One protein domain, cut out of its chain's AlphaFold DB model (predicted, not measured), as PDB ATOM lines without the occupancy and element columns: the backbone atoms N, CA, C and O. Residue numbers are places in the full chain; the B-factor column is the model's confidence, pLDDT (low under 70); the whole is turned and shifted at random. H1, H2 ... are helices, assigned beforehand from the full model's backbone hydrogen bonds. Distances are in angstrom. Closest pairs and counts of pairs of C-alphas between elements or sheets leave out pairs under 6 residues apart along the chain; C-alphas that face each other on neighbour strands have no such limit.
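This is residues 392 to 477 of the 478 residues of the protein "Glycosyl hydrolase family 76" of Botrimarina mediterranea (UniProt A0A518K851). Four helices are set loosely round a fifth, H3, which lies nearest the middle, with H5 on one side of it and the short helices H1 and H2 on the other; H4 packs on H1, and few of the other helices come close to one another. H5 is the longest helix, and its far part, with the two residues after it, sticks out from the body as an arm, residues 468 to 477. The printed part has 86 residues with five named helices, in the order H1, H2, H3, H4, H5, and no named strand; the class is all helix. The whole is compact, with a radius of gyration of the C-alphas of 13.5 A, and spans 35 by 32 by 24 A.

H5 is residues 460 to 475, 20.7 A from first to last C-alpha; it ends at C-alpha 475, (-33.220, 3.325, -56.329). H3 is residues 427 to 439, 18.8 A long, beginning at C-alpha 427, (-35.639, -9.015, -36.636). H1 is residues 392 to 399, 10.5 A long, beginning at C-alpha 392, (-48.810, -21.944, -38.957). H4 is residues 446 to 452, 9.7 A long, and H2 is residues 410 to 415, 8.8 A long.

H5 and H3 are near each other, with 8 pairs of C-alphas within 10 A and no pair within 8 A. H3 and H1 are near each other too, with 10 pairs within 10 A and no pair within 8 A. H1 and H4 touch, with 4 pairs of C-alphas within 8 A; their closest C-alphas are those of Val 398 and Met 451, 6.9 A apart. H1 and H4 run the same way at a steep tilt of 41 degrees. H1 and H2 are close but not clearly touching; their closest C-alphas, those of Ala 396 and Arg 415, are 6.9 A apart. The lines of H1 and H2 stand at 82 degrees, about perpendicular. Among the pairs that are apart are H1 and H5, H2 and H3, H3 and H4, and H4 and H5. In H1, H2, H3, H4 and H5 every O i to N i+4 pair is within hydrogen-bond range.

The two C-alphas farthest apart are those of Ser 447 and Gly 476, at 39.4 A. Residues 468 to 477, of which 468 to 475 belong to H5, stand free; the body without them spans 31 by 28 by 23 A. The printed part has no cut. The link from H2 to H3, 11 residues, is long; those from H1 to H2, H3 to H4 and H4 to H5 are short. The mean pLDDT of the printed part is 71.7, and residues 444 to 477 are under 70; H5 has a mean of 39.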
ATOM      1  N   ALA A 392     -49.690 -20.924 -39.524       88.88
ATOM      2  CA  ALA A 392     -48.810 -21.944 -38.957       88.88
ATOM      3  C   ALA A 392     -47.330 -21.557 -39.111       88.88
ATOM      4  O   ALA A 392     -46.557 -21.758 -38.180       88.88
ATOM      5  N   ASP A 393     -46.956 -20.899 -40.207       90.69
ATOM      6  CA  ASP A 393     -45.590 -20.403 -40.416       90.69
ATOM      7  C   ASP A 393     -45.238 -19.267 -39.469       90.69
ATOM      8  O   ASP A 393     -44.135 -19.196 -38.937       90.69
ATOM      9  N   ILE A 394     -46.202 -18.388 -39.184       85.75
ATOM     10  CA  ILE A 394     -45.993 -17.330 -38.193       85.75
ATOM     11  C   ILE A 394     -45.772 -17.944 -36.807       85.75
ATOM     12  O   ILE A 394     -44.951 -17.453 -36.035       85.75
ATOM     13  N   GLN A 395     -46.497 -19.019 -36.490       86.62
ATOM     14  CA  GLN A 395     -46.304 -19.757 -35.248       86.62
ATOM     15  C   GLN A 395     -44.901 -20.381 -35.192       86.62
ATOM     16  O   GLN A 395     -44.204 -20.168 -34.206       86.62
ATOM     17  N   ALA A 396     -44.460 -21.045 -36.267       89.56
ATOM     18  CA  ALA A 396     -43.109 -21.598 -36.371       89.56
ATOM     19  C   ALA A 396     -42.026 -20.521 -36.172       89.56
ATOM     20  O   ALA A 396     -41.086 -20.726 -35.405       89.56
ATOM     21  N   PHE A 397     -42.203 -19.337 -36.770       89.69
ATOM     22  CA  PHE A 397     -41.288 -18.211 -36.577       89.69
ATOM     23  C   PHE A 397     -41.205 -17.758 -35.114       89.69
ATOM     24  O   PHE A 397     -40.120 -17.511 -34.596       89.69
ATOM     25  N   VAL A 398     -42.352 -17.627 -34.439       86.06
ATOM     26  CA  VAL A 398     -42.381 -17.235 -33.023       86.06
ATOM     27  C   VAL A 398     -41.705 -18.292 -32.153       86.06
ATOM     28  O   VAL A 398     -40.971 -17.931 -31.236       86.06
ATOM     29  N   ASP A 399     -41.943 -19.573 -32.432       87.31
ATOM     30  CA  ASP A 399     -41.355 -20.676 -31.669       87.31
ATOM     31  C   ASP A 399     -39.825 -20.722 -31.816       87.31
ATOM     32  O   ASP A 399     -39.131 -21.084 -30.864       87.31
ATOM     33  N   GLY A 400     -39.298 -20.304 -32.970       85.88
ATOM     34  CA  GLY A 400     -37.864 -20.178 -33.234       85.88
ATOM     35  C   GLY A 400     -37.241 -18.826 -32.870       85.88
ATOM     36  O   GLY A 400     -36.037 -18.663 -33.026       85.88
ATOM     37  N   TRP A 401     -38.005 -17.842 -32.386       87.44
ATOM     38  CA  TRP A 401     -37.499 -16.484 -32.153       87.44
ATOM     39  C   TRP A 401     -36.292 -16.447 -31.197       87.44
ATOM     40  O   TRP A 401     -36.381 -16.902 -30.055       87.44
ATOM     41  N   LEU A 402     -35.182 -15.839 -31.643       83.81
ATOM     42  CA  LEU A 402     -33.881 -15.792 -30.953       83.81
ATOM     43  C   LEU A 402     -33.261 -17.167 -30.652       83.81
ATOM     44  O   LEU A 402     -32.364 -17.256 -29.807       83.81
ATOM     45  N   ALA A 403     -33.714 -18.234 -31.313       86.25
ATOM     46  CA  ALA A 403     -33.034 -19.518 -31.259       86.25
ATOM     47  C   ALA A 403     -31.645 -19.401 -31.905       86.25
ATOM     48  O   ALA A 403     -31.479 -18.738 -32.927       86.25
ATOM     49  N   ASP A 404     -30.658 -20.062 -31.299       89.88
ATOM     50  CA  ASP A 404     -29.372 -20.326 -31.943       89.88
ATOM     51  C   ASP A 404     -29.576 -21.451 -32.963       89.88
ATOM     52  O   ASP A 404     -29.895 -22.589 -32.600       89.88
ATOM     53  N   THR A 405     -29.437 -21.109 -34.238       91.38
ATOM     54  CA  THR A 405     -29.652 -21.999 -35.385       91.38
ATOM     55  C   THR A 405     -28.332 -22.387 -36.053       91.38
ATOM     56  O   THR A 405     -28.336 -23.139 -37.028       91.38
ATOM     57  N   ALA A 406     -27.184 -21.950 -35.521       88.25
ATOM     58  CA  ALA A 406     -25.874 -22.165 -36.136       88.25
ATOM     59  C   ALA A 406     -25.479 -23.652 -36.239       88.25
ATOM     60  O   ALA A 406     -24.635 -24.015 -37.055       88.25
ATOM     61  N   GLY A 407     -26.074 -24.515 -35.407       88.06
ATOM     62  CA  GLY A 407     -25.875 -25.968 -35.444       88.06
ATOM     63  C   GLY A 407     -26.880 -26.742 -36.305       88.06
ATOM     64  O   GLY A 407     -26.786 -27.967 -36.365       88.06
ATOM     65  N   LEU A 408     -27.857 -26.064 -36.911       91.81
ATOM     66  CA  LEU A 408     -28.872 -26.685 -37.761       91.81
ATOM     67  C   LEU A 408     -28.397 -26.747 -39.216       91.81
ATOM     68  O   LEU A 408     -27.611 -25.913 -39.660       91.81
ATOM     69  N   ASP A 409     -28.898 -27.734 -39.959       91.75
ATOM     70  CA  ASP A 409     -28.746 -27.760 -41.413       91.75
ATOM     71  C   ASP A 409     -29.654 -26.715 -42.087       91.75
ATOM     72  O   ASP A 409     -30.456 -26.041 -41.436       91.75
ATOM     73  N   PHE A 410     -29.537 -26.587 -43.411       91.75
ATOM     74  CA  PHE A 410     -30.301 -25.625 -44.209       91.75
ATOM     75  C   PHE A 410     -31.816 -25.659 -43.930       91.75
ATOM     76  O   PHE A 410     -32.437 -24.614 -43.738       91.75
ATOM     77  N   LEU A 411     -32.423 -26.852 -43.881       94.12
ATOM     78  CA  LEU A 411     -33.867 -26.991 -43.663       94.12
ATOM     79  C   LEU A 411     -34.241 -26.759 -42.198       94.12
ATOM     80  O   LEU A 411     -35.316 -26.232 -41.911       94.12
ATOM     81  N   GLY A 412     -33.362 -27.112 -41.260       93.81
ATOM     82  CA  GLY A 412     -33.516 -26.799 -39.846       93.81
ATOM     83  C   GLY A 412     -33.492 -25.295 -39.573       93.81
ATOM     84  O   GLY A 412     -34.354 -24.812 -38.842       93.81
ATOM     85  N   GLN A 413     -32.572 -24.549 -40.194       92.38
ATOM     86  CA  GLN A 413     -32.525 -23.081 -40.113       92.38
ATOM     87  C   GLN A 413     -33.816 -22.458 -40.653       92.38
ATOM     88  O   GLN A 413     -34.461 -21.676 -39.954       92.38
ATOM     89  N   GLN A 414     -34.261 -22.899 -41.836       92.19
ATOM     90  CA  GLN A 414     -35.528 -22.463 -42.422       92.19
ATOM     91  C   GLN A 414     -36.709 -22.729 -41.474       92.19
ATOM     92  O   GLN A 414     -37.470 -21.815 -41.171       92.19
ATOM     93  N   ARG A 415     -36.843 -23.948 -40.935       94.00
ATOM     94  CA  ARG A 415     -37.926 -24.307 -39.996       94.00
ATOM     95  C   ARG A 415     -37.880 -23.529 -38.685       94.00
ATOM     96  O   ARG A 415     -38.925 -23.287 -38.086       94.00
ATOM     97  N   ALA A 416     -36.689 -23.132 -38.246       92.38
ATOM     98  CA  ALA A 416     -36.492 -22.276 -37.081       92.38
ATOM     99  C   ALA A 416     -36.753 -20.785 -37.373       92.38
ATOM    100  O   ALA A 416     -36.727 -19.969 -36.452       92.38
ATOM    101  N   GLY A 417     -37.031 -20.417 -38.627       90.62
ATOM    102  CA  GLY A 417     -37.311 -19.042 -39.035       90.62
ATOM    103  C   GLY A 417     -36.075 -18.187 -39.314       90.62
ATOM    104  O   GLY A 417     -36.232 -16.985 -39.508       90.62
ATOM    105  N   ASP A 418     -34.884 -18.783 -39.360       90.00
ATOM    106  CA  ASP A 418     -33.633 -18.136 -39.766       90.00
ATOM    107  C   ASP A 418     -33.510 -18.190 -41.299       90.00
ATOM    108  O   ASP A 418     -32.876 -19.074 -41.880       90.00
ATOM    109  N   VAL A 419     -34.209 -17.274 -41.972       86.75
ATOM    110  CA  VAL A 419     -34.310 -17.245 -43.440       86.75
ATOM    111  C   VAL A 419     -33.141 -16.508 -44.092       86.75
ATOM    112  O   VAL A 419     -32.879 -16.701 -45.282       86.75
ATOM    113  N   ASN A 420     -32.445 -15.641 -43.350       86.12
ATOM    114  CA  ASN A 420     -31.223 -14.992 -43.819       86.12
ATOM    115  C   ASN A 420     -29.961 -15.845 -43.555       86.12
ATOM    116  O   ASN A 420     -28.943 -15.610 -44.216       86.12
ATOM    117  N   ARG A 421     -30.067 -16.861 -42.684       85.06
ATOM    118  CA  ARG A 421     -29.043 -17.853 -42.324       85.06
ATOM    119  C   ARG A 421     -27.819 -17.233 -41.672       85.06
ATOM    120  O   ARG A 421     -26.683 -17.608 -41.972       85.06
ATOM    121  N   ASP A 422     -28.046 -16.251 -40.805       84.50
ATOM    122  CA  ASP A 422     -26.990 -15.635 -40.001       84.50
ATOM    123  C   ASP A 422     -26.724 -16.376 -38.677       84.50
ATOM    124  O   ASP A 422     -25.819 -15.996 -37.923       84.50
ATOM    125  N   GLY A 423     -27.431 -17.491 -38.446       87.31
ATOM    126  CA  GLY A 423     -27.280 -18.357 -37.282       87.31
ATOM    127  C   GLY A 423     -28.176 -17.959 -36.111       87.31
ATOM    128  O   GLY A 423     -28.062 -18.561 -35.038       87.31
ATOM    129  N   VAL A 424     -29.046 -16.956 -36.289       89.38
ATOM    130  CA  VAL A 424     -30.021 -16.533 -35.284       89.38
ATOM    131  C   VAL A 424     -31.321 -16.070 -35.940       89.38
ATOM    132  O   VAL A 424     -31.347 -15.100 -36.686       89.38
ATOM    133  N   THR A 425     -32.453 -16.631 -35.521       88.50
ATOM    134  CA  THR A 425     -33.768 -16.098 -35.910       88.50
ATOM    135  C   THR A 425     -33.991 -14.711 -35.299       88.50
ATOM    136  O   THR A 425     -34.171 -14.565 -34.082       88.50
ATOM    137  N   SER A 426     -33.996 -13.672 -36.135       85.44
ATOM    138  CA  SER A 426     -33.887 -12.281 -35.702       85.44
ATOM    139  C   SER A 426     -34.912 -11.339 -36.352       85.44
ATOM    140  O   SER A 426     -35.797 -11.708 -37.128       85.44
ATOM    141  N   ALA A 427     -34.798 -10.046 -36.036       82.25
ATOM    142  CA  ALA A 427     -35.639  -9.015 -36.636       82.25
ATOM    143  C   ALA A 427     -35.415  -8.862 -38.152       82.25
ATOM    144  O   ALA A 427     -36.308  -8.365 -38.842       82.25
ATOM    145  N   ALA A 428     -34.247  -9.255 -38.673       82.44
ATOM    146  CA  ALA A 428     -33.980  -9.239 -40.108       82.44
ATOM    147  C   ALA A 428     -34.852 -10.276 -40.836       82.44
ATOM    148  O   ALA A 428     -35.486  -9.948 -41.843       82.44
ATOM    149  N   ASP A 429     -34.973 -11.471 -40.263       86.25
ATOM    150  CA  ASP A 429     -35.813 -12.561 -40.762       86.25
ATOM    151  C   ASP A 429     -37.290 -12.190 -40.746       86.25
ATOM    152  O   ASP A 429     -38.006 -12.372 -41.734       86.25
ATOM    153  N   PHE A 430     -37.735 -11.541 -39.667       84.56
ATOM    154  CA  PHE A 430     -39.104 -11.044 -39.574       84.56
ATOM    155  C   PHE A 430     -39.464 -10.097 -40.730       84.56
ATOM    156  O   PHE A 430     -40.579 -10.146 -41.252       84.56
ATOM    157  N   VAL A 431     -38.541  -9.226 -41.158       80.69
ATOM    158  CA  VAL A 431     -38.795  -8.307 -42.282       80.69
ATOM    159  C   VAL A 431     -38.972  -9.070 -43.597       80.69
ATOM    160  O   VAL A 431     -39.873  -8.736 -44.378       80.69
ATOM    161  N   ALA A 432     -38.153 -10.098 -43.834       80.50
ATOM    162  CA  ALA A 432     -38.272 -10.955 -45.011       80.50
ATOM    163  C   ALA A 432     -39.622 -11.694 -45.019       80.50
ATOM    164  O   ALA A 432     -40.371 -11.621 -45.998       80.50
ATOM    165  N   LEU A 433     -39.992 -12.299 -43.889       84.88
ATOM    166  CA  LEU A 433     -41.232 -13.059 -43.734       84.88
ATOM    167  C   LEU A 433     -42.488 -12.193 -43.816       84.88
ATOM    168  O   LEU A 433     -43.461 -12.565 -44.469       84.88
ATOM    169  N   ARG A 434     -42.469 -10.993 -43.231       82.69
ATOM    170  CA  ARG A 434     -43.616 -10.078 -43.274       82.69
ATOM    171  C   ARG A 434     -44.010  -9.714 -44.702       82.69
ATOM    172  O   ARG A 434     -45.198  -9.571 -44.987       82.69
ATOM    173  N   THR A 435     -43.034  -9.534 -45.588       80.81
ATOM    174  CA  THR A 435     -43.305  -9.252 -47.005       80.81
ATOM    175  C   THR A 435     -44.008 -10.442 -47.650       80.81
ATOM    176  O   THR A 435     -45.081 -10.280 -48.227       80.81
ATOM    177  N   ALA A 436     -43.475 -11.644 -47.439       82.88
ATOM    178  CA  ALA A 436     -44.041 -12.876 -47.965       82.88
ATOM    179  C   ALA A 436     -45.476 -13.155 -47.479       82.88
ATOM    180  O   ALA A 436     -46.349 -13.483 -48.281       82.88
ATOM    181  N   TRP A 437     -45.751 -12.964 -46.186       84.00
ATOM    182  CA  TRP A 437     -47.087 -13.158 -45.611       84.00
ATOM    183  C   TRP A 437     -48.119 -12.172 -46.160       84.00
ATOM    184  O   TRP A 437     -49.263 -12.554 -46.414       84.00
ATOM    185  N   ASN A 438     -47.722 -10.913 -46.381       82.31
ATOM    186  CA  ASN A 438     -48.595  -9.918 -47.003       82.31
ATOM    187  C   ASN A 438     -48.918 -10.290 -48.453       82.31
ATOM    188  O   ASN A 438     -50.077 -10.200 -48.857       82.31
ATOM    189  N   ASP A 439     -47.915 -10.735 -49.211       81.12
ATOM    190  CA  ASP A 439     -48.093 -11.156 -50.602       81.12
ATOM    191  C   ASP A 439     -48.975 -12.410 -50.713       81.12
ATOM    192  O   ASP A 439     -49.747 -12.543 -51.661       81.12
ATOM    193  N   ALA A 440     -48.909 -13.303 -49.720       82.50
ATOM    194  CA  ALA A 440     -49.785 -14.466 -49.594       82.50
ATOM    195  C   ALA A 440     -51.198 -14.124 -49.073       82.50
ATOM    196  O   ALA A 440     -52.074 -14.988 -49.040       82.50
ATOM    197  N   GLY A 441     -51.451 -12.875 -48.664       82.69
ATOM    198  CA  GLY A 441     -52.745 -12.449 -48.126       82.69
ATOM    199  C   GLY A 441     -53.086 -13.065 -46.763       82.69
ATOM    200  O   GLY A 441     -54.265 -13.140 -46.400       82.69
ATOM    201  N   VAL A 442     -52.082 -13.509 -45.998       79.56
ATOM    202  CA  VAL A 442     -52.287 -14.129 -44.685       79.56
ATOM    203  C   VAL A 442     -52.821 -13.090 -43.705       79.56
ATOM    204  O   VAL A 442     -52.184 -12.082 -43.401       79.56
ATOM    205  N   THR A 443     -54.014 -13.342 -43.168       73.94
ATOM    206  CA  THR A 443     -54.569 -12.519 -42.090       73.94
ATOM    207  C   THR A 443     -54.000 -12.994 -40.762       73.94
ATOM    208  O   THR A 443     -54.296 -14.105 -40.333       73.94
ATOM    209  N   ILE A 444     -53.213 -12.149 -40.094       65.75
ATOM    210  CA  ILE A 444     -52.594 -12.485 -38.806       65.75
ATOM    211  C   ILE A 444     -53.670 -12.484 -37.703       65.75
ATOM    212  O   ILE A 444     -54.239 -11.426 -37.409       65.75
ATOM    213  N   PRO A 445     -53.974 -13.630 -37.063       63.84
ATOM    214  CA  PRO A 445     -54.967 -13.677 -35.994       63.84
ATOM    215  C   PRO A 445     -54.547 -12.814 -34.788       63.84
ATOM    216  O   PRO A 445     -53.360 -12.743 -34.478       63.84
ATOM    217  N   PRO A 446     -55.482 -12.233 -34.010       66.12
ATOM    218  CA  PRO A 446     -55.143 -11.463 -32.804       66.12
ATOM    219  C   PRO A 446     -54.366 -12.241 -31.727       66.12
ATOM    220  O   PRO A 446     -53.762 -11.638 -30.840       66.12
ATOM    221  N   SER A 447     -54.418 -13.577 -31.734       63.06
ATOM    222  CA  SER A 447     -53.561 -14.432 -30.899       63.06
ATOM    223  C   SER A 447     -52.104 -14.361 -31.351       63.06
ATOM    224  O   SER A 447     -51.236 -14.072 -30.537       63.06
ATOM    225  N   VAL A 448     -51.859 -14.512 -32.651       61.28
ATOM    226  CA  VAL A 448     -50.532 -14.421 -33.272       61.28
ATOM    227  C   VAL A 448     -49.983 -12.993 -33.206       61.28
ATOM    228  O   VAL A 448     -48.815 -12.789 -32.905       61.28
ATOM    229  N   LEU A 449     -50.837 -11.976 -33.356       62.94
ATOM    230  CA  LEU A 449     -50.450 -10.573 -33.176       62.94
ATOM    231  C   LEU A 449     -49.927 -10.291 -31.753       62.94
ATOM    232  O   LEU A 449     -49.018  -9.492 -31.562       62.94
ATOM    233  N   ARG A 450     -50.486 -10.968 -30.737       64.44
ATOM    234  CA  ARG A 450     -49.998 -10.884 -29.349       64.44
ATOM    235  C   ARG A 450     -48.664 -11.598 -29.150       64.44
ATOM    236  O   ARG A 450     -47.904 -11.186 -28.283       64.44
ATOM    237  N   MET A 451     -48.387 -12.626 -29.942       59.50
ATOM    238  CA  MET A 451     -47.113 -13.345 -29.938       59.50
ATOM    239  C   MET A 451     -46.012 -12.539 -30.631       59.50
ATOM    240  O   MET A 451     -44.908 -12.443 -30.110       59.50
ATOM    241  N   LEU A 452     -46.346 -11.833 -31.715       61.41
ATOM    242  CA  LEU A 452     -45.455 -10.850 -32.337       61.41
ATOM    243  C   LEU A 452     -45.128  -9.668 -31.410       61.41
ATOM    244  O   LEU A 452     -44.075  -9.073 -31.558       61.41
ATOM    245  N   ASN A 453     -45.961  -9.353 -30.412       62.62
ATOM    246  CA  ASN A 453     -45.598  -8.364 -29.385       62.62
ATOM    247  C   ASN A 453     -44.549  -8.884 -28.379       62.62
ATOM    248  O   ASN A 453     -43.983  -8.085 -27.634       62.62
ATOM    249  N   ALA A 454     -44.327 -10.204 -28.304       59.00
ATOM    250  CA  ALA A 454     -43.250 -10.803 -27.510       59.00
ATOM    251  C   ALA A 454     -41.906 -10.785 -28.258       59.00
ATOM    252  O   ALA A 454     -40.851 -10.853 -27.629       59.00
ATOM    253  N   VAL A 455     -41.956 -10.632 -29.582       62.22
ATOM    254  CA  VAL A 455     -40.826 -10.291 -30.442       62.22
ATOM    255  C   VAL A 455     -40.584  -8.781 -30.305       62.22
ATOM    256  O   VAL A 455     -41.459  -7.997 -30.672       62.22
ATOM    257  N   PRO A 456     -39.449  -8.317 -29.750       59.06
ATOM    258  CA  PRO A 456     -39.155  -6.891 -29.710       59.06
ATOM    259  C   PRO A 456     -39.150  -6.359 -31.144       59.06
ATOM    260  O   PRO A 456     -38.287  -6.750 -31.931       59.06
ATOM    261  N   GLU A 457     -40.117  -5.507 -31.507       56.09
ATOM    262  CA  GLU A 457     -40.126  -4.939 -32.855       56.09
ATOM    263  C   GLU A 457     -38.769  -4.268 -33.115       56.09
ATOM    264  O   GLU A 457     -38.274  -3.535 -32.244       56.09
ATOM    265  N   PRO A 458     -38.156  -4.463 -34.300       51.69
ATOM    266  CA  PRO A 458     -37.077  -3.590 -34.718       51.69
ATOM    267  C   PRO A 458     -37.602  -2.162 -34.612       51.69
ATOM    268  O   PRO A 458     -38.571  -1.789 -35.275       51.69
ATOM    269  N   ASN A 459     -36.995  -1.372 -33.724       47.06
ATOM    270  CA  ASN A 459     -37.382   0.018 -33.536       47.06
ATOM    271  C   ASN A 459     -37.434   0.723 -34.905       47.06
ATOM    272  O   ASN A 459     -36.740   0.342 -35.850       47.06
ATOM    273  N   ALA A 460     -38.271   1.752 -35.041       49.28
ATOM    274  CA  ALA A 460     -38.512   2.413 -36.328       49.28
ATOM    275  C   ALA A 460     -37.222   2.861 -37.060       49.28
ATOM    276  O   ALA A 460     -37.235   3.029 -38.275       49.28
ATOM    277  N   ALA A 461     -36.102   3.007 -36.340       43.59
ATOM    278  CA  ALA A 461     -34.774   3.254 -36.894       43.59
ATOM    279  C   ALA A 461     -34.168   2.043 -37.636       43.59
ATOM    280  O   ALA A 461     -33.577   2.237 -38.695       43.59
ATOM    281  N   ILE A 462     -34.342   0.809 -37.147       49.66
ATOM    282  CA  ILE A 462     -33.921  -0.428 -37.833       49.66
ATOM    283  C   ILE A 462     -34.815  -0.698 -39.048       49.66
ATOM    284  O   ILE A 462     -34.303  -0.972 -40.130       49.66
ATOM    285  N   LEU A 463     -36.135  -0.520 -38.926       45.88
ATOM    286  CA  LEU A 463     -37.050  -0.604 -40.075       45.88
ATOM    287  C   LEU A 463     -36.754   0.473 -41.129       45.88
ATOM    288  O   LEU A 463     -36.869   0.211 -42.323       45.88
ATOM    289  N   ALA A 464     -36.321   1.667 -40.714       43.06
ATOM    290  CA  ALA A 464     -35.835   2.692 -41.631       43.06
ATOM    291  C   ALA A 464     -34.478   2.314 -42.244       43.06
ATOM    292  O   ALA A 464     -34.316   2.478 -43.444       43.06
ATOM    293  N   ALA A 465     -33.522   1.760 -41.497       44.41
ATOM    294  CA  ALA A 465     -32.230   1.335 -42.045       44.41
ATOM    295  C   ALA A 465     -32.372   0.182 -43.061       44.41
ATOM    296  O   ALA A 465     -31.784   0.231 -44.141       44.41
ATOM    297  N   ILE A 466     -33.227  -0.803 -42.769       46.38
ATOM    298  CA  ILE A 466     -33.546  -1.924 -43.667       46.38
ATOM    299  C   ILE A 466     -34.429  -1.456 -44.837       46.38
ATOM    300  O   ILE A 466     -34.221  -1.858 -45.983       46.38
ATOM    301  N   GLY A 467     -35.365  -0.536 -44.587       39.38
ATOM    302  CA  GLY A 467     -36.151   0.156 -45.612       39.38
ATOM    303  C   GLY A 467     -35.282   0.980 -46.566       39.38
ATOM    304  O   GLY A 467     -35.544   1.024 -47.761       39.38
ATOM    305  N   TRP A 468     -34.204   1.591 -46.074       35.38
ATOM    306  CA  TRP A 468     -33.225   2.299 -46.896       35.38
ATOM    307  C   TRP A 468     -32.289   1.346 -47.643       35.38
ATOM    308  O   TRP A 468     -31.926   1.676 -48.763       35.38
ATOM    309  N   LEU A 469     -31.962   0.161 -47.116       35.00
ATOM    310  CA  LEU A 469     -31.240  -0.887 -47.857       35.00
ATOM    311  C   LEU A 469     -32.094  -1.468 -48.994       35.00
ATOM    312  O   LEU A 469     -31.639  -1.539 -50.132       35.00
ATOM    313  N   THR A 470     -33.366  -1.771 -48.737       34.59
ATOM    314  CA  THR A 470     -34.314  -2.233 -49.769       34.59
ATOM    315  C   THR A 470     -34.673  -1.135 -50.778       34.59
ATOM    316  O   THR A 470     -34.759  -1.412 -51.974       34.59
ATOM    317  N   ILE A 471     -34.803   0.132 -50.360       32.41
ATOM    318  CA  ILE A 471     -34.998   1.279 -51.267       32.41
ATOM    319  C   ILE A 471     -33.706   1.660 -51.996       32.41
ATOM    320  O   ILE A 471     -33.806   2.092 -53.135       32.41
ATOM    321  N   ALA A 472     -32.510   1.495 -51.428       29.39
ATOM    322  CA  ALA A 472     -31.245   1.713 -52.136       29.39
ATOM    323  C   ALA A 472     -31.027   0.641 -53.214       29.39
ATOM    324  O   ALA A 472     -30.657   0.987 -54.334       29.39
ATOM    325  N   VAL A 473     -31.397  -0.616 -52.942       36.50
ATOM    326  CA  VAL A 473     -31.483  -1.683 -53.956       36.50
ATOM    327  C   VAL A 473     -32.538  -1.357 -55.027       36.50
ATOM    328  O   VAL A 473     -32.331  -1.652 -56.198       36.50
ATOM    329  N   ARG A 474     -33.641  -0.671 -54.681       30.14
ATOM    330  CA  ARG A 474     -34.681  -0.232 -55.640       30.14
ATOM    331  C   ARG A 474     -34.411   1.114 -56.336       30.14
ATOM    332  O   ARG A 474     -35.008   1.379 -57.372       30.14
ATOM    333  N   ARG A 475     -33.557   1.986 -55.792       29.11
ATOM    334  CA  ARG A 475     -33.220   3.325 -56.329       29.11
ATOM    335  C   ARG A 475     -31.876   3.367 -57.048       29.11
ATOM    336  O   ARG A 475     -31.688   4.278 -57.840       29.11
ATOM    337  N   GLY A 476     -31.009   2.375 -56.850       29.92
ATOM    338  CA  GLY A 476     -29.958   2.029 -57.816       29.92
ATOM    339  C   GLY A 476     -30.503   1.353 -59.085       29.92
ATOM    340  O   GLY A 476     -29.750   1.141 -60.024       29.92
ATOM    341  N   ARG A 477     -31.810   1.034 -59.114       42.28
ATOM    342  CA  ARG A 477     -32.583   0.473 -60.242       42.28
ATOM    343  C   ARG A 477     -33.472   1.522 -60.947       42.28
ATOM    344  O   ARG A 477     -34.572   1.198 -61.390       42.28
TER     345      ARG A 477